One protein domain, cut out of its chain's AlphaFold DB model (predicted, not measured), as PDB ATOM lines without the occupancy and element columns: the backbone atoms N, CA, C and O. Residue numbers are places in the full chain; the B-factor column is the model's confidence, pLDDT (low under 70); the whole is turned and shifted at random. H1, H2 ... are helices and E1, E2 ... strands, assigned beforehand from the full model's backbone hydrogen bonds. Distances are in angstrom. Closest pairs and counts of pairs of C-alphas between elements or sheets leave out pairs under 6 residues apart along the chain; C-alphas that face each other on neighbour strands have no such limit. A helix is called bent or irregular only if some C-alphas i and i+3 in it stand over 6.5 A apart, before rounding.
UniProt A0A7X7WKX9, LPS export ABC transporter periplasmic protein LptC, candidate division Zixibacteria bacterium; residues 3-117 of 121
ATOM      1  N   TYR A   3       2.185 -12.545 -24.704       57.56
ATOM      2  CA  TYR A   3       2.951 -13.133 -23.614       57.56
ATOM      3  C   TYR A   3       4.043 -12.176 -23.161       57.56
ATOM      4  O   TYR A   3       4.557 -11.368 -23.944       57.56
ATOM      5  N   ASP A   4       4.411 -12.295 -21.896       56.31
ATOM      6  CA  ASP A   4       5.598 -11.644 -21.371       56.31
ATOM      7  C   ASP A   4       6.871 -12.471 -21.530       56.31
ATOM      8  O   ASP A   4       6.869 -13.551 -22.116       56.31
ATOM      9  N   SER A   5       7.982 -11.947 -21.007       50.88
ATOM     10  CA  SER A   5       9.289 -12.608 -21.036       50.88
ATOM     11  C   SER A   5       9.336 -13.934 -20.268       50.88
ATOM     12  O   SER A   5      10.316 -14.657 -20.402       50.88
ATOM     13  N   LEU A   6       8.316 -14.249 -19.463       52.62
ATOM     14  CA  LEU A   6       8.178 -15.498 -18.710       52.62
ATOM     15  C   LEU A   6       7.150 -16.447 -19.351       52.62
ATOM     16  O   LEU A   6       6.845 -17.491 -18.782       52.62
ATOM     17  N   GLY A   7       6.597 -16.097 -20.520       46.50
ATOM     18  CA  GLY A   7       5.576 -16.897 -21.196       46.50
ATOM     19  C   GLY A   7       4.191 -16.816 -20.545       46.50
ATOM     20  O   GLY A   7       3.314 -17.611 -20.877       46.50
ATOM     21  N   ILE A   8       3.957 -15.860 -19.640       53.41
ATOM     22  CA  ILE A   8       2.651 -15.652 -19.010       53.41
ATOM     23  C   ILE A   8       1.810 -14.761 -19.927       53.41
ATOM     24  O   ILE A   8       2.229 -13.665 -20.304       53.41
ATOM     25  N   GLY A   9       0.613 -15.225 -20.297       58.38
ATOM     26  CA  GLY A   9      -0.339 -14.432 -21.078       58.38
ATOM     27  C   GLY A   9      -0.782 -13.196 -20.289       58.38
ATOM     28  O   GLY A   9      -1.359 -13.332 -19.211       58.38
ATOM     29  N   ARG A  10      -0.496 -11.994 -20.801       71.19
ATOM     30  CA  ARG A  10      -0.812 -10.717 -20.133       71.19
ATOM     31  C   ARG A  10      -2.022 -10.005 -20.718       71.19
ATOM     32  O   ARG A  10      -2.729  -9.322 -19.983       71.19
ATOM     33  N   SER A  11      -2.285 -10.189 -22.007       78.12
ATOM     34  CA  SER A  11      -3.471  -9.642 -22.661       78.12
ATOM     35  C   SER A  11      -3.896 -10.492 -23.860       78.12
ATOM     36  O   SER A  11      -3.094 -11.195 -24.486       78.12
ATOM     37  N   THR A  12      -5.181 -10.436 -24.196       86.06
ATOM     38  CA  THR A  12      -5.732 -11.072 -25.399       86.06
ATOM     39  C   THR A  12      -6.352 -10.009 -26.280       86.06
ATOM     40  O   THR A  12      -7.156  -9.221 -25.802       86.06
ATOM     41  N   LEU A  13      -5.981 -10.000 -27.561       88.69
ATOM     42  CA  LEU A  13      -6.591  -9.162 -28.587       88.69
ATOM     43  C   LEU A  13      -7.271 -10.070 -29.614       88.69
ATOM     44  O   LEU A  13      -6.630 -10.986 -30.134       88.69
ATOM     45  N   THR A  14      -8.532  -9.785 -29.916       90.00
ATOM     46  CA  THR A  14      -9.337 -10.488 -30.922       90.00
ATOM     47  C   THR A  14      -9.947  -9.465 -31.869       90.00
ATOM     48  O   THR A  14     -10.323  -8.383 -31.434       90.00
ATOM     49  N   GLY A  15     -10.061  -9.795 -33.153       93.69
ATOM     50  CA  GLY A  15     -10.758  -8.981 -34.149       93.69
ATOM     51  C   GLY A  15     -11.074  -9.802 -35.396       93.69
ATOM     52  O   GLY A  15     -10.678 -10.964 -35.493       93.69
ATOM     53  N   LYS A  16     -11.780  -9.205 -36.358       94.25
ATOM     54  CA  LYS A  16     -12.211  -9.895 -37.589       94.25
ATOM     55  C   LYS A  16     -11.072 -10.155 -38.573       94.25
ATOM     56  O   LYS A  16     -11.126 -11.114 -39.336       94.25
ATOM     57  N   ARG A  17     -10.068  -9.274 -38.610       95.31
ATOM     58  CA  ARG A  17      -8.939  -9.342 -39.555       95.31
ATOM     59  C   ARG A  17      -7.653  -8.868 -38.899       95.31
ATOM     60  O   ARG A  17      -7.675  -7.932 -38.105       95.31
ATOM     61  N   GLY A  18      -6.535  -9.467 -39.294       93.94
ATOM     62  CA  GLY A  18      -5.201  -9.091 -38.840       93.94
ATOM     63  C   GLY A  18      -4.219  -8.965 -40.002       93.94
ATOM     64  O   GLY A  18      -4.324  -9.691 -40.986       93.94
ATOM     65  N   LEU A  19      -3.262  -8.049 -39.880       94.38
ATOM     66  CA  LEU A  19      -2.109  -7.930 -40.767       94.38
ATOM     67  C   LEU A  19      -0.838  -7.975 -39.922       94.38
ATOM     68  O   LEU A  19      -0.673  -7.141 -39.036       94.38
ATOM     69  N   LEU A  20       0.068  -8.906 -40.223       93.50
ATOM     70  CA  LEU A  20       1.387  -9.002 -39.600       93.50
ATOM     71  C   LEU A  20       2.468  -8.647 -40.625       93.50
ATOM     72  O   LEU A  20       2.551  -9.246 -41.693       93.50
ATOM     73  N   ARG A  21       3.314  -7.671 -40.295       94.19
ATOM     74  CA  ARG A  21       4.512  -7.316 -41.063       94.19
ATOM     75  C   ARG A  21       5.737  -7.894 -40.369       94.19
ATOM     76  O   ARG A  21       6.382  -7.198 -39.581       94.19
ATOM     77  N   GLU A  22       6.054  -9.144 -40.689       90.94
ATOM     78  CA  GLU A  22       7.075  -9.957 -40.009       90.94
ATOM     79  C   GLU A  22       8.434  -9.265 -39.897       90.94
ATOM     80  O   GLU A  22       8.958  -9.141 -38.795       90.94
ATOM     81  N   LYS A  23       8.952  -8.703 -41.002       93.94
ATOM     82  CA  LYS A  23      10.254  -8.003 -41.028       93.94
ATOM     83  C   LYS A  23      10.379  -6.892 -39.982       93.94
ATOM     84  O   LYS A  23      11.472  -6.609 -39.518       93.94
ATOM     85  N   SER A  24       9.263  -6.249 -39.651       92.69
ATOM     86  CA  SER A  24       9.205  -5.142 -38.691       92.69
ATOM     87  C   SER A  24       8.537  -5.518 -37.373       92.69
ATOM     88  O   SER A  24       8.369  -4.642 -36.540       92.69
ATOM     89  N   ALA A  25       8.069  -6.761 -37.210       91.69
ATOM     90  CA  ALA A  25       7.243  -7.205 -36.083       91.69
ATOM     91  C   ALA A  25       6.057  -6.266 -35.741       91.69
ATOM     92  O   ALA A  25       5.638  -6.158 -34.586       91.69
ATOM     93  N   ARG A  26       5.509  -5.569 -36.745       94.12
ATOM     94  CA  ARG A  26       4.336  -4.692 -36.611       94.12
ATOM     95  C   ARG A  26       3.084  -5.486 -36.919       94.12
ATOM     96  O   ARG A  26       3.070  -6.228 -37.901       94.12
ATOM     97  N   PHE A  27       2.030  -5.296 -36.137       93.00
ATOM     98  CA  PHE A  27       0.736  -5.891 -36.446       93.00
ATOM     99  C   PHE A  27      -0.390  -4.871 -36.364       93.00
ATOM    100  O   PHE A  27      -0.311  -3.877 -35.641       93.00
ATOM    101  N   SER A  28      -1.445  -5.135 -37.119       95.25
ATOM    102  CA  SER A  28      -2.680  -4.363 -37.103       95.25
ATOM    103  C   SER A  28      -3.857  -5.316 -37.009       95.25
ATOM    104  O   SER A  28      -3.867  -6.338 -37.693       95.25
ATOM    105  N   ILE A  29      -4.836  -4.991 -36.174       95.75
ATOM    106  CA  ILE A  29      -6.067  -5.763 -35.991       95.75
ATOM    107  C   ILE A  29      -7.232  -4.841 -36.330       95.75
ATOM    108  O   ILE A  29      -7.209  -3.670 -35.961       95.75
ATOM    109  N   TYR A  30      -8.229  -5.360 -37.037       96.88
ATOM    110  CA  TYR A  30      -9.373  -4.595 -37.515       96.88
ATOM    111  C   TYR A  30     -10.685  -5.348 -37.300       96.88
ATOM    112  O   TYR A  30     -10.734  -6.575 -37.422       96.88
ATOM    113  N   GLY A  31     -11.753  -4.573 -37.120       96.19
ATOM    114  CA  GLY A  31     -13.139  -5.016 -37.061       96.19
ATOM    115  C   GLY A  31     -13.496  -5.610 -35.706       96.19
ATOM    116  O   GLY A  31     -13.011  -6.691 -35.373       96.19
ATOM    117  N   ASP A  32     -14.375  -4.915 -34.981       95.94
ATOM    118  CA  ASP A  32     -14.888  -5.282 -33.651       95.94
ATOM    119  C   ASP A  32     -13.791  -5.829 -32.734       95.94
ATOM    120  O   ASP A  32     -13.849  -6.952 -32.232       95.94
ATOM    121  N   VAL A  33     -12.739  -5.026 -32.580       95.38
ATOM    122  CA  VAL A  33     -11.555  -5.411 -31.829       95.38
ATOM    123  C   VAL A  33     -11.877  -5.396 -30.344       95.38
ATOM    124  O   VAL A  33     -12.305  -4.378 -29.798       95.38
ATOM    125  N   VAL A  34     -11.627  -6.527 -29.692       94.88
ATOM    126  CA  VAL A  34     -11.787  -6.702 -28.251       94.88
ATOM    127  C   VAL A  34     -10.435  -7.032 -27.636       94.88
ATOM    128  O   VAL A  34      -9.788  -8.007 -28.019       94.88
ATOM    129  N   GLY A  35     -10.017  -6.208 -26.680       91.88
ATOM    130  CA  GLY A  35      -8.847  -6.430 -25.846       91.88
ATOM    131  C   GLY A  35      -9.247  -6.808 -24.427       91.88
ATOM    132  O   GLY A  35     -10.140  -6.191 -23.859       91.88
ATOM    133  N   VAL A  36      -8.589  -7.801 -23.840       90.06
ATOM    134  CA  VAL A  36      -8.758  -8.173 -22.430       90.06
ATOM    135  C   VAL A  36      -7.401  -8.085 -21.751       90.06
ATOM    136  O   VAL A  36      -6.467  -8.775 -22.164       90.06
ATOM    137  N   SER A  37      -7.283  -7.223 -20.746       86.19
ATOM    138  CA  SER A  37      -6.085  -7.073 -19.913       86.19
ATOM    139  C   SER A  37      -6.049  -8.111 -18.784       86.19
ATOM    140  O   SER A  37      -7.049  -8.764 -18.466       86.19
ATOM    141  N   LYS A  38      -4.895  -8.248 -18.120       80.31
ATOM    142  CA  LYS A  38      -4.707  -9.168 -16.984       80.31
ATOM    143  C   LYS A  38      -5.663  -8.901 -15.814       80.31
ATOM    144  O   LYS A  38      -6.110  -9.840 -15.161       80.31
ATOM    145  N   ASP A  39      -5.991  -7.641 -15.546       81.00
ATOM    146  CA  ASP A  39      -6.942  -7.228 -14.503       81.00
ATOM    147  C   ASP A  39      -8.414  -7.335 -14.949       81.00
ATOM    148  O   ASP A  39      -9.320  -6.883 -14.249       81.00
ATOM    149  N   SER A  40      -8.670  -8.013 -16.076       81.19
ATOM    150  CA  SER A  40     -10.001  -8.241 -16.652       81.19
ATOM    151  C   SER A  40     -10.707  -6.971 -17.139       81.19
ATOM    152  O   SER A  40     -11.935  -6.965 -17.247       81.19
ATOM    153  N   ALA A  41      -9.971  -5.898 -17.444       87.31
ATOM    154  CA  ALA A  41     -10.544  -4.776 -18.175       87.31
ATOM    155  C   ALA A  41     -10.764  -5.178 -19.641       87.31
ATOM    156  O   ALA A  41      -9.924  -5.832 -20.263       87.31
ATOM    157  N   VAL A  42     -11.916  -4.791 -20.184       93.31
ATOM    158  CA  VAL A  42     -12.319  -5.089 -21.559       93.31
ATOM    159  C   VAL A  42     -12.280  -3.809 -22.379       93.31
ATOM    160  O   VAL A  42     -13.099  -2.912 -22.181       93.31
ATOM    161  N   LEU A  43     -11.343  -3.752 -23.317       94.94
ATOM    162  CA  LEU A  43     -11.211  -2.732 -24.346       94.94
ATOM    163  C   LEU A  43     -12.045  -3.120 -25.573       94.94
ATOM    164  O   LEU A  43     -11.939  -4.244 -26.054       94.94
ATOM    165  N   LYS A  44     -12.818  -2.184 -26.122       97.12
ATOM    166  CA  LYS A  44     -13.522  -2.319 -27.404       97.12
ATOM    167  C   LYS A  44     -13.164  -1.162 -28.328       97.12
ATOM    168  O   LYS A  44     -13.200  -0.009 -27.903       97.12
ATOM    169  N   THR A  45     -12.849  -1.468 -29.583       98.12
ATOM    170  CA  THR A  45     -12.541  -0.476 -30.623       98.12
ATOM    171  C   THR A  45     -12.683  -1.076 -32.031       98.12
ATOM    172  O   THR A  45     -13.026  -2.249 -32.175       98.12
ATOM    173  N   GLN A  46     -12.452  -0.291 -33.084       98.06
ATOM    174  CA  GLN A  46     -12.542  -0.758 -34.475       98.06
ATOM    175  C   GLN A  46     -11.195  -1.204 -35.049       98.06
ATOM    176  O   GLN A  46     -11.156  -2.134 -35.860       98.06
ATOM    177  N   SER A  47     -10.089  -0.616 -34.603       97.69
ATOM    178  CA  SER A  47      -8.750  -1.016 -35.017       97.69
ATOM    179  C   SER A  47      -7.717  -0.822 -33.912       97.69
ATOM    180  O   SER A  47      -7.886   0.004 -33.018       97.69
ATOM    181  N   LEU A  48      -6.643  -1.613 -33.965       96.38
ATOM    182  CA  LEU A  48      -5.465  -1.470 -33.111       96.38
ATOM    183  C   LEU A  48      -4.191  -1.685 -33.919       96.38
ATOM    184  O   LEU A  48      -4.118  -2.587 -34.757       96.38
ATOM    185  N   PHE A  49      -3.160  -0.914 -33.592       96.12
ATOM    186  CA  PHE A  49      -1.853  -0.966 -34.235       96.12
ATOM    187  C   PHE A  49      -0.762  -1.150 -33.190       96.12
ATOM    188  O   PHE A  49      -0.638  -0.343 -32.270       96.12
ATOM    189  N   TRP A  50       0.053  -2.188 -33.344       94.31
ATOM    190  CA  TRP A  50       1.243  -2.404 -32.530       94.31
ATOM    191  C   TRP A  50       2.492  -1.899 -33.242       94.31
ATOM    192  O   TRP A  50       2.795  -2.318 -34.366       94.31
ATOM    193  N   ASN A  51       3.251  -1.057 -32.543       94.38
ATOM    194  CA  ASN A  51       4.568  -0.611 -32.964       94.38
ATOM    195  C   ASN A  51       5.644  -1.130 -31.987       94.38
ATOM    196  O   ASN A  51       5.671  -0.698 -30.831       94.38
ATOM    197  N   PRO A  52       6.542  -2.039 -32.415       91.44
ATOM    198  CA  PRO A  52       7.595  -2.564 -31.553       91.44
ATOM    199  C   PRO A  52       8.683  -1.538 -31.228       91.44
ATOM    200  O   PRO A  52       9.296  -1.667 -30.171       91.44
ATOM    201  N   ASP A  53       8.873  -0.518 -32.068       94.12
ATOM    202  CA  ASP A  53       9.894   0.518 -31.868       94.12
ATOM    203  C   ASP A  53       9.552   1.377 -30.643       94.12
ATOM    204  O   ASP A  53      10.400   1.660 -29.802       94.12
ATOM    205  N   THR A  54       8.272   1.733 -30.496       94.62
ATOM    206  CA  THR A  54       7.761   2.502 -29.348       94.62
ATOM    207  C   THR A  54       7.221   1.616 -28.229       94.62
ATOM    208  O   THR A  54       6.953   2.097 -27.127       94.62
ATOM    209  N   LYS A  55       7.049   0.316 -28.499       92.31
ATOM    210  CA  LYS A  55       6.374  -0.659 -27.632       92.31
ATOM    211  C   LYS A  55       4.950  -0.235 -27.251       92.31
ATOM    212  O   LYS A  55       4.504  -0.494 -26.130       92.31
ATOM    213  N   LYS A  56       4.240   0.421 -28.175       94.62
ATOM    214  CA  LYS A  56       2.881   0.930 -27.954       94.62
ATOM    215  C   LYS A  56       1.850   0.244 -28.839       94.62
ATOM    216  O   LYS A  56       2.103  -0.051 -30.008       94.62
ATOM    217  N   ILE A  57       0.670   0.047 -28.258       94.75
ATOM    218  CA  ILE A  57      -0.587  -0.175 -28.965       94.75
ATOM    219  C   ILE A  57      -1.235   1.192 -29.161       94.75
ATOM    220  O   ILE A  57      -1.312   1.979 -28.221       94.75
ATOM    221  N   THR A  58      -1.694   1.476 -30.372       97.69
ATOM    222  CA  THR A  58      -2.350   2.742 -30.706       97.69
ATOM    223  C   THR A  58      -3.634   2.511 -31.486       97.69
ATOM    224  O   THR A  58      -3.786   1.482 -32.146       97.69
ATOM    225  N   THR A  59      -4.553   3.464 -31.396       98.06
ATOM    226  CA  THR A  59      -5.712   3.601 -32.282       98.06
ATOM    227  C   THR A  59      -6.146   5.061 -32.314       98.06
ATOM    228  O   THR A  59      -5.904   5.788 -31.350       98.06
ATOM    229  N   ASP A  60      -6.780   5.483 -33.403       98.06
ATOM    230  CA  ASP A  60      -7.463   6.778 -33.510       98.06
ATOM    231  C   ASP A  60      -8.988   6.650 -33.401       98.06
ATOM    232  O   ASP A  60      -9.688   7.663 -33.311       98.06
ATOM    233  N   ASP A  61      -9.493   5.416 -33.368       98.44
ATOM    234  CA  ASP A  61     -10.917   5.114 -33.338       98.44
ATOM    235  C   ASP A  61     -11.548   5.431 -31.981       98.44
ATOM    236  O   ASP A  61     -10.883   5.713 -30.979       98.44
ATOM    237  N   PHE A  62     -12.874   5.335 -31.942       98.12
ATOM    238  CA  PHE A  62     -13.609   5.303 -30.690       98.12
ATOM    239  C   PHE A  62     -13.175   4.107 -29.829       98.12
ATOM    240  O   PHE A  62     -12.967   2.990 -30.320       98.12
ATOM    241  N   VAL A  63     -13.067   4.356 -28.528       97.75
ATOM    242  CA  VAL A  63     -12.614   3.402 -27.523       97.75
ATOM    243  C   VAL A  63     -13.601   3.362 -26.365       97.75
ATOM    244  O   VAL A  63     -14.004   4.399 -25.838       97.75
ATOM    245  N   GLU A  64     -13.956   2.149 -25.940       97.12
ATOM    246  CA  GLU A  64     -14.700   1.880 -24.709       97.12
ATOM    247  C   GLU A  64     -13.921   0.884 -23.844       97.12
ATOM    248  O   GLU A  64     -13.561  -0.200 -24.301       97.12
ATOM    249  N   ILE A  65     -13.686   1.240 -22.586       95.06
ATOM    250  CA  ILE A  65     -13.005   0.417 -21.589       95.06
ATOM    251  C   ILE A  65     -14.002   0.112 -20.477       95.06
ATOM    252  O   ILE A  65     -14.492   1.020 -19.808       95.06
ATOM    253  N   ASN A  66     -14.275  -1.171 -20.267       94.12
ATOM    254  CA  ASN A  66     -15.138  -1.664 -19.201       94.12
ATOM    255  C   ASN A  66     -14.270  -2.351 -18.147       94.12
ATOM    256  O   ASN A  66     -13.624  -3.359 -18.438       94.12
ATOM    257  N   ARG A  67     -14.238  -1.820 -16.925       90.62
ATOM    258  CA  ARG A  67     -13.499  -2.417 -15.805       90.62
ATOM    259  C   ARG A  67     -14.407  -3.324 -14.982       90.62
ATOM    260  O   ARG A  67     -15.616  -3.123 -14.897       90.62
ATOM    261  N   LYS A  68     -13.812  -4.311 -14.308       87.31
ATOM    262  CA  LYS A  68     -14.541  -5.298 -13.491       87.31
ATOM    263  C   LYS A  68     -15.353  -4.673 -12.346       87.31
ATOM    264  O   LYS A  68     -16.383  -5.214 -11.956       87.31
ATOM    265  N   ASN A  69     -14.904  -3.539 -11.813       86.81
ATOM    266  CA  ASN A  69     -15.612  -2.787 -10.772       86.81
ATOM    267  C   ASN A  69     -16.872  -2.055 -11.288       86.81
ATOM    268  O   ASN A  69     -17.609  -1.482 -10.489       86.81
ATOM    269  N   GLY A  70     -17.154  -2.116 -12.594       86.75
ATOM    270  CA  GLY A  70     -18.296  -1.468 -13.233       86.75
ATOM    271  C   GLY A  70     -17.997  -0.077 -13.783       86.75
ATOM    272  O   GLY A  70     -18.922   0.567 -14.272       86.75
ATOM    273  N   ASP A  71     -16.744   0.381 -13.724       90.81
ATOM    274  CA  ASP A  71     -16.366   1.638 -14.360       90.81
ATOM    275  C   ASP A  71     -16.378   1.485 -15.882       90.81
ATOM    276  O   ASP A  71     -15.877   0.498 -16.435       90.81
ATOM    277  N   ILE A  72     -16.916   2.496 -16.555       93.62
ATOM    278  CA  ILE A  72     -16.949   2.580 -18.013       93.62
ATOM    279  C   ILE A  72     -16.251   3.869 -18.412       93.62
ATOM    280  O   ILE A  72     -16.680   4.948 -18.013       93.62
ATOM    281  N   ILE A  73     -15.196   3.762 -19.212       94.56
ATOM    282  CA  ILE A  73     -14.429   4.901 -19.725       94.56
ATOM    283  C   ILE A  73     -14.532   4.886 -21.248       94.56
ATOM    284  O   ILE A  73     -14.394   3.835 -21.872       94.56
ATOM    285  N   LYS A  74     -14.800   6.039 -21.854       97.00
ATOM    286  CA  LYS A  74     -15.012   6.203 -23.293       97.00
ATOM    287  C   LYS A  74     -14.226   7.391 -23.822       97.00
ATOM    288  O   LYS A  74     -14.010   8.361 -23.101       97.00
ATOM    289  N   GLY A  75     -13.868   7.346 -25.096       97.75
ATOM    290  CA  GLY A  75     -13.341   8.502 -25.812       97.75
ATOM    291  C   GLY A  75     -12.805   8.130 -27.183       97.75
ATOM    292  O   GLY A  75     -13.164   7.094 -27.737       97.75
ATOM    293  N   TRP A  76     -11.975   9.002 -27.743       98.19
ATOM    294  CA  TRP A  76     -11.435   8.871 -29.090       98.19
ATOM    295  C   TRP A  76      -9.920   8.824 -29.059       98.19
ATOM    296  O   TRP A  76      -9.280   9.686 -28.459       98.19
ATOM    297  N   GLY A  77      -9.373   7.844 -29.768       98.12
ATOM    298  CA  GLY A  77      -7.955   7.555 -29.796       98.12
ATOM    299  C   GLY A  77      -7.429   7.000 -28.474       98.12
ATOM    300  O   GLY A  77      -7.919   7.304 -27.386       98.12
ATOM    301  N   MET A  78      -6.409   6.155 -28.566       97.62
ATOM    302  CA  MET A  78      -5.794   5.537 -27.401       97.62
ATOM    303  C   MET A  78      -4.329   5.218 -27.657       97.62
ATOM    304  O   MET A  78      -3.961   4.768 -28.742       97.62
ATOM    305  N   ILE A  79      -3.517   5.390 -26.619       97.25
ATOM    306  CA  ILE A  79      -2.148   4.895 -26.533       97.25
ATOM    307  C   ILE A  79      -2.080   3.963 -25.327       97.25
ATOM    308  O   ILE A  79      -2.474   4.330 -24.224       97.25
ATOM    309  N   ALA A  80      -1.580   2.751 -25.534       93.56
ATOM    310  CA  ALA A  80      -1.433   1.770 -24.473       93.56
ATOM    311  C   ALA A  80      -0.099   1.031 -24.546       93.56
ATOM    312  O   ALA A  80       0.556   0.976 -25.591       93.56
ATOM    313  N   ASP A  81       0.325   0.459 -23.426       91.38
ATOM    314  CA  ASP A  81       1.363  -0.565 -23.430       91.38
ATOM    315  C   ASP A  81       0.825  -1.918 -23.930       91.38
ATOM    316  O   ASP A  81      -0.373  -2.117 -24.136       91.38
ATOM    317  N   ARG A  82       1.739  -2.865 -24.166       85.00
ATOM    318  CA  ARG A  82       1.415  -4.202 -24.697       85.00
ATOM    319  C   ARG A  82       0.401  -4.961 -23.832       85.00
ATOM    320  O   ARG A  82      -0.404  -5.740 -24.344       85.00
ATOM    321  N   ASP A  83       0.462  -4.728 -22.530       83.88
ATOM    322  CA  ASP A  83      -0.294  -5.474 -21.532       83.88
ATOM    323  C   ASP A  83      -1.649  -4.822 -21.217       83.88
ATOM    324  O   ASP A  83      -2.425  -5.380 -20.440       83.88
ATOM    325  N   LEU A  84      -1.952  -3.676 -21.848       86.62
ATOM    326  CA  LEU A  84      -3.145  -2.860 -21.609       86.62
ATOM    327  C   LEU A  84      -3.295  -2.438 -20.134       86.62
ATOM    328  O   LEU A  84      -4.410  -2.284 -19.643       86.62
ATOM    329  N   GLN A  85      -2.180  -2.262 -19.422       84.94
ATOM    330  CA  GLN A  85      -2.168  -1.794 -18.033       84.94
ATOM    331  C   GLN A  85      -2.127  -0.272 -17.964       84.94
ATOM    332  O   GLN A  85      -2.791   0.341 -17.130       84.94
ATOM    333  N   ASN A  86      -1.357   0.339 -18.862       88.50
ATOM    334  CA  ASN A  86      -1.211   1.781 -18.943       88.50
ATOM    335  C   ASN A  86      -1.931   2.259 -20.192       88.50
ATOM    336  O   ASN A  86      -1.391   2.132 -21.290       88.50
ATOM    337  N   ILE A  87      -3.148   2.773 -20.015       91.56
ATOM    338  CA  ILE A  87      -3.998   3.256 -21.101       91.56
ATOM    339  C   ILE A  87      -4.199   4.764 -20.963       91.56
ATOM    340  O   ILE A  87      -4.649   5.248 -19.927       91.56
ATOM    341  N   GLU A  88      -3.924   5.478 -22.045       95.12
ATOM    342  CA  GLU A  88      -4.210   6.894 -22.221       95.12
ATOM    343  C   GLU A  88      -5.230   7.054 -23.351       95.12
ATOM    344  O   GLU A  88      -5.000   6.577 -24.461       95.12
ATOM    345  N   ILE A  89      -6.358   7.714 -23.075       96.31
ATOM    346  CA  ILE A  89      -7.328   8.114 -24.102       96.31
ATOM    347  C   ILE A  89      -7.014   9.551 -24.490       96.31
ATOM    348  O   ILE A  89      -6.956  10.427 -23.630       96.31
ATOM    349  N   THR A  90      -6.805   9.795 -25.779       96.69
ATOM    350  CA  THR A  90      -6.175  11.041 -26.229       96.69
ATOM    351  C   THR A  90      -7.168  12.185 -26.413       96.69
ATOM    352  O   THR A  90      -6.773  13.349 -26.354       96.69
ATOM    353  N   ARG A  91      -8.456  11.893 -26.655       97.88
ATOM    354  CA  ARG A  91      -9.480  12.907 -26.962       97.88
ATOM    355  C   ARG A  91     -10.861  12.543 -26.413       97.88
ATOM    356  O   ARG A  91     -11.218  11.372 -26.317       97.88
ATOM    357  N   ASN A  92     -11.672  13.571 -26.140       95.50
ATOM    358  CA  ASN A  92     -13.107  13.474 -25.820       95.50
ATOM    359  C   ASN A  92     -13.438  12.413 -24.755       95.50
ATOM    360  O   ASN A  92     -14.322  11.575 -24.942       95.50
ATOM    361  N   VAL A  93     -12.691  12.440 -23.651       94.88
ATOM    362  CA  VAL A  93     -12.802  11.448 -22.582       94.88
ATOM    363  C   VAL A  93     -14.070  11.685 -21.765       94.88
ATOM    364  O   VAL A  93     -14.319  12.790 -21.289       94.88
ATOM    365  N   SER A  94     -14.854  10.632 -21.562       93.56
ATOM    366  CA  SER A  94     -15.970  10.605 -20.615       93.56
ATOM    367  C   SER A  94     -15.971   9.286 -19.852       93.56
ATOM    368  O   SER A  94     -15.412   8.289 -20.310       93.56
ATOM    369  N   GLY A  95     -16.579   9.259 -18.670       89.94
ATOM    370  CA  GLY A  95     -16.638   8.031 -17.895       89.94
ATOM    371  C   GLY A  95     -17.716   8.029 -16.827       89.94
ATOM    372  O   GLY A  95     -18.155   9.075 -16.357       89.94
ATOM    373  N   ILE A  96     -18.125   6.822 -16.457       88.94
ATOM    374  CA  ILE A  96     -19.010   6.532 -15.336       88.94
ATOM    375  C   ILE A  96     -18.185   5.712 -14.353       88.94
ATOM    376  O   ILE A  96     -17.694   4.642 -14.708       88.94
ATOM    377  N   VAL A  97     -18.023   6.224 -13.134       85.12
ATOM    378  CA  VAL A  97     -17.306   5.541 -12.052       85.12
ATOM    379  C   VAL A  97     -18.336   5.059 -11.043       85.12
ATOM    380  O   VAL A  97     -19.127   5.858 -10.539       85.12
ATOM    381  N   LYS A  98     -18.361   3.754 -10.759       79.19
ATOM    382  CA  LYS A  98     -19.422   3.156  -9.931       79.19
ATOM    383  C   LYS A  98     -19.258   3.488  -8.447       79.19
ATOM    384  O   LYS A  98     -20.242   3.574  -7.716       79.19
ATOM    385  N   SER A  99     -18.022   3.692  -7.999       70.25
ATOM    386  CA  SER A  99     -17.711   4.066  -6.622       70.25
ATOM    387  C   SER A  99     -16.612   5.119  -6.590       70.25
ATOM    388  O   SER A  99     -15.465   4.834  -6.924       70.25
ATOM    389  N   ILE A 100     -16.960   6.324  -6.148       67.81
ATOM    390  CA  ILE A 100     -15.987   7.361  -5.798       67.81
ATOM    391  C   ILE A 100     -15.676   7.195  -4.301       67.81
ATOM    392  O   ILE A 100     -16.627   7.169  -3.509       67.81
ATOM    393  N   PRO A 101     -14.400   7.077  -3.882       68.12
ATOM    394  CA  PRO A 101     -14.038   7.070  -2.467       68.12
ATOM    395  C   PRO A 101     -14.634   8.282  -1.736       68.12
ATOM    396  O   PRO A 101     -14.632   9.395  -2.265       68.12
ATOM    397  N   GLU A 102     -15.120   8.099  -0.505       67.12
ATOM    398  CA  GLU A 102     -15.755   9.163   0.301       67.12
ATOM    399  C   GLU A 102     -14.883  10.430   0.428       67.12
ATOM    400  O   GLU A 102     -15.381  11.550   0.543       67.12
ATOM    401  N   THR A 103     -13.562  10.251   0.400       67.31
ATOM    402  CA  THR A 103     -12.554  11.316   0.469       67.31
ATOM    403  C   THR A 103     -12.532  12.205  -0.774       67.31
ATOM    404  O   THR A 103     -12.214  13.389  -0.671       67.31
ATOM    405  N   GLU A 104     -12.903  11.669  -1.937       66.44
ATOM    406  CA  GLU A 104     -12.998  12.428  -3.183       66.44
ATOM    407  C   GLU A 104     -14.388  13.029  -3.393       66.44
ATOM    408  O   GLU A 104     -14.475  14.150  -3.894       66.44
ATOM    409  N   LYS A 105     -15.462  12.376  -2.914       61.25
ATOM    410  CA  LYS A 105     -16.832  12.933  -2.951       61.25
ATOM    411  C   LYS A 105     -16.899  14.353  -2.374       61.25
ATOM    412  O   LYS A 105     -17.438  15.252  -3.015       61.25
ATOM    413  N   ARG A 106     -16.233  14.592  -1.235       61.53
ATOM    414  CA  ARG A 106     -16.185  15.916  -0.580       61.53
ATOM    415  C   ARG A 106     -15.536  17.007  -1.437       61.53
ATOM    416  O   ARG A 106     -15.828  18.185  -1.245       61.53
ATOM    417  N   LYS A 107     -14.636  16.654  -2.364       64.31
ATOM    418  CA  LYS A 107     -14.005  17.624  -3.279       64.31
ATOM    419  C   LYS A 107     -14.960  18.038  -4.400       64.31
ATOM    420  O   LYS A 107     -14.947  19.200  -4.798       64.31
ATOM    421  N   PHE A 108     -15.801  17.116  -4.874       62.28
ATOM    422  CA  PHE A 108     -16.836  17.412  -5.867       62.28
ATOM    423  C   PHE A 108     -17.987  18.236  -5.272       62.28
ATOM    424  O   PHE A 108     -18.454  19.167  -5.924       62.28
ATOM    425  N   GLU A 109     -18.390  17.958  -4.029       60.41
ATOM    426  CA  GLU A 109     -19.429  18.725  -3.319       60.41
ATOM    427  C   GLU A 109     -19.006  20.183  -3.092       60.41
ATOM    428  O   GLU A 109     -19.715  21.093  -3.512       60.41
ATOM    429  N   LYS A 110     -17.788  20.424  -2.585       58.53
ATOM    430  CA  LYS A 110     -17.270  21.793  -2.385       58.53
ATOM    431  C   LYS A 110     -17.216  22.634  -3.665       58.53
ATOM    432  O   LYS A 110     -17.386  23.847  -3.602       58.53
ATOM    433  N   LYS A 111     -16.968  22.011  -4.823       56.84
ATOM    434  CA  LYS A 111     -16.905  22.711  -6.118       56.84
ATOM    435  C   LYS A 111     -18.295  23.085  -6.646       56.84
ATOM    436  O   LYS A 111     -18.423  24.046  -7.398       56.84
ATOM    437  N   LYS A 112     -19.337  22.343  -6.259       55.56
ATOM    438  CA  LYS A 112     -20.729  22.652  -6.608       55.56
ATOM    439  C   LYS A 112     -21.227  23.878  -5.837       55.56
ATOM    440  O   LYS A 112     -21.867  24.741  -6.432       55.56
ATOM    441  N   ASP A 113     -20.849  23.991  -4.567       58.84
ATOM    442  CA  ASP A 113     -21.230  25.119  -3.710       58.84
ATOM    443  C   ASP A 113     -20.563  26.438  -4.137       58.84
ATOM    444  O   ASP A 113     -21.189  27.493  -4.078       58.84
ATOM    445  N   SER A 114     -19.328  26.396  -4.654       57.59
ATOM    446  CA  SER A 114     -18.643  27.602  -5.149       57.59
ATOM    447  C   SER A 114     -19.230  28.162  -6.451       57.59
ATOM    448  O   SER A 114     -19.157  29.361  -6.677       57.59
ATOM    449  N   ILE A 115     -19.826  27.320  -7.305       58.22
ATOM    450  CA  ILE A 115     -20.412  27.760  -8.587       58.22
ATOM    451  C   ILE A 115     -21.805  28.380  -8.372       58.22
ATOM    452  O   ILE A 115     -22.196  29.284  -9.102       58.22
ATOM    453  N   GLY A 116     -22.544  27.942  -7.345       52.41
ATOM    454  CA  GLY A 116     -23.851  28.515  -6.997       52.41
ATOM    455  C   GLY A 116     -23.791  29.901  -6.343       52.41
ATOM    456  O   GLY A 116     -24.813  30.577  -6.277       52.41
ATOM    457  N   ALA A 117     -22.616  30.335  -5.874       55.03
ATOM    458  CA  ALA A 117     -22.440  31.624  -5.201       55.03
ATOM    459  C   ALA A 117     -22.171  32.802  -6.162       55.03
ATOM    460  O   ALA A 117     -22.342  33.953  -5.769       55.03
TER     461      ALA A 117
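This is residues 3 to 117 of the 121 residues of the protein "LPS export ABC transporter periplasmic protein LptC" of candidate division Zixibacteria bacterium (UniProt A0A7X7WKX9). A row of antiparallel strands makes one long, twisted trough, with E3 to E7 each sharply bent; a single helix, H1, sticks out beyond the E7 end. The 115 printed residues include seven named strands and then one named helix: mostly strand, in a branched antiparallel sheet. The whole is loose, with a radius of gyration of the C-alphas of 17.3 A, and spans 62 by 29 by 25 A, a rod.

E1, residues 9 to 14, begins at C-alpha 9 (-0.339, -14.432, -21.078). E2 is residues 17 to 21. E3, residues 26 to 37, is 19.8 A long and bends by 116 degrees at residue 31. E4, residues 42 to 51, is 20.9 A; E5, residues 56 to 66, 20.2 A; E6, residues 72 to 81, 19.4 A; E7, residues 87 to 96, 16.4 A. H1, residues 102 to 116, is 22.2 A and ends at C-alpha 116 (-23.851, 28.515, -6.997).

E1 and E2 lie on one side of E3, E4 on the other side. N 12 and O 36 are 2.9 A apart across E1 and E3; N 19 and O 28, 2.8 A, across the hairpin E2 and E3. E2 to E7 form a meander, each strand the antiparallel neighbour of the one before. Within hydrogen-bond range are N 31 and O 46, 2.8 A; N 44 and O 64, 2.8 A; N 63 and O 75, 2.9 A; N 74 and O 94, 2.8 A. H1 is not on the sheet; 8 of its 11 O i to N i+4 pairs are within range.

The C-alphas of Lys 23 and Ala 117, the two farthest apart, are 62.6 A apart. Residues 100 to 117 stand free. The printed part has no cut and no long link. Residues 3 to 9 and 100 to 117 have pLDDT under 70.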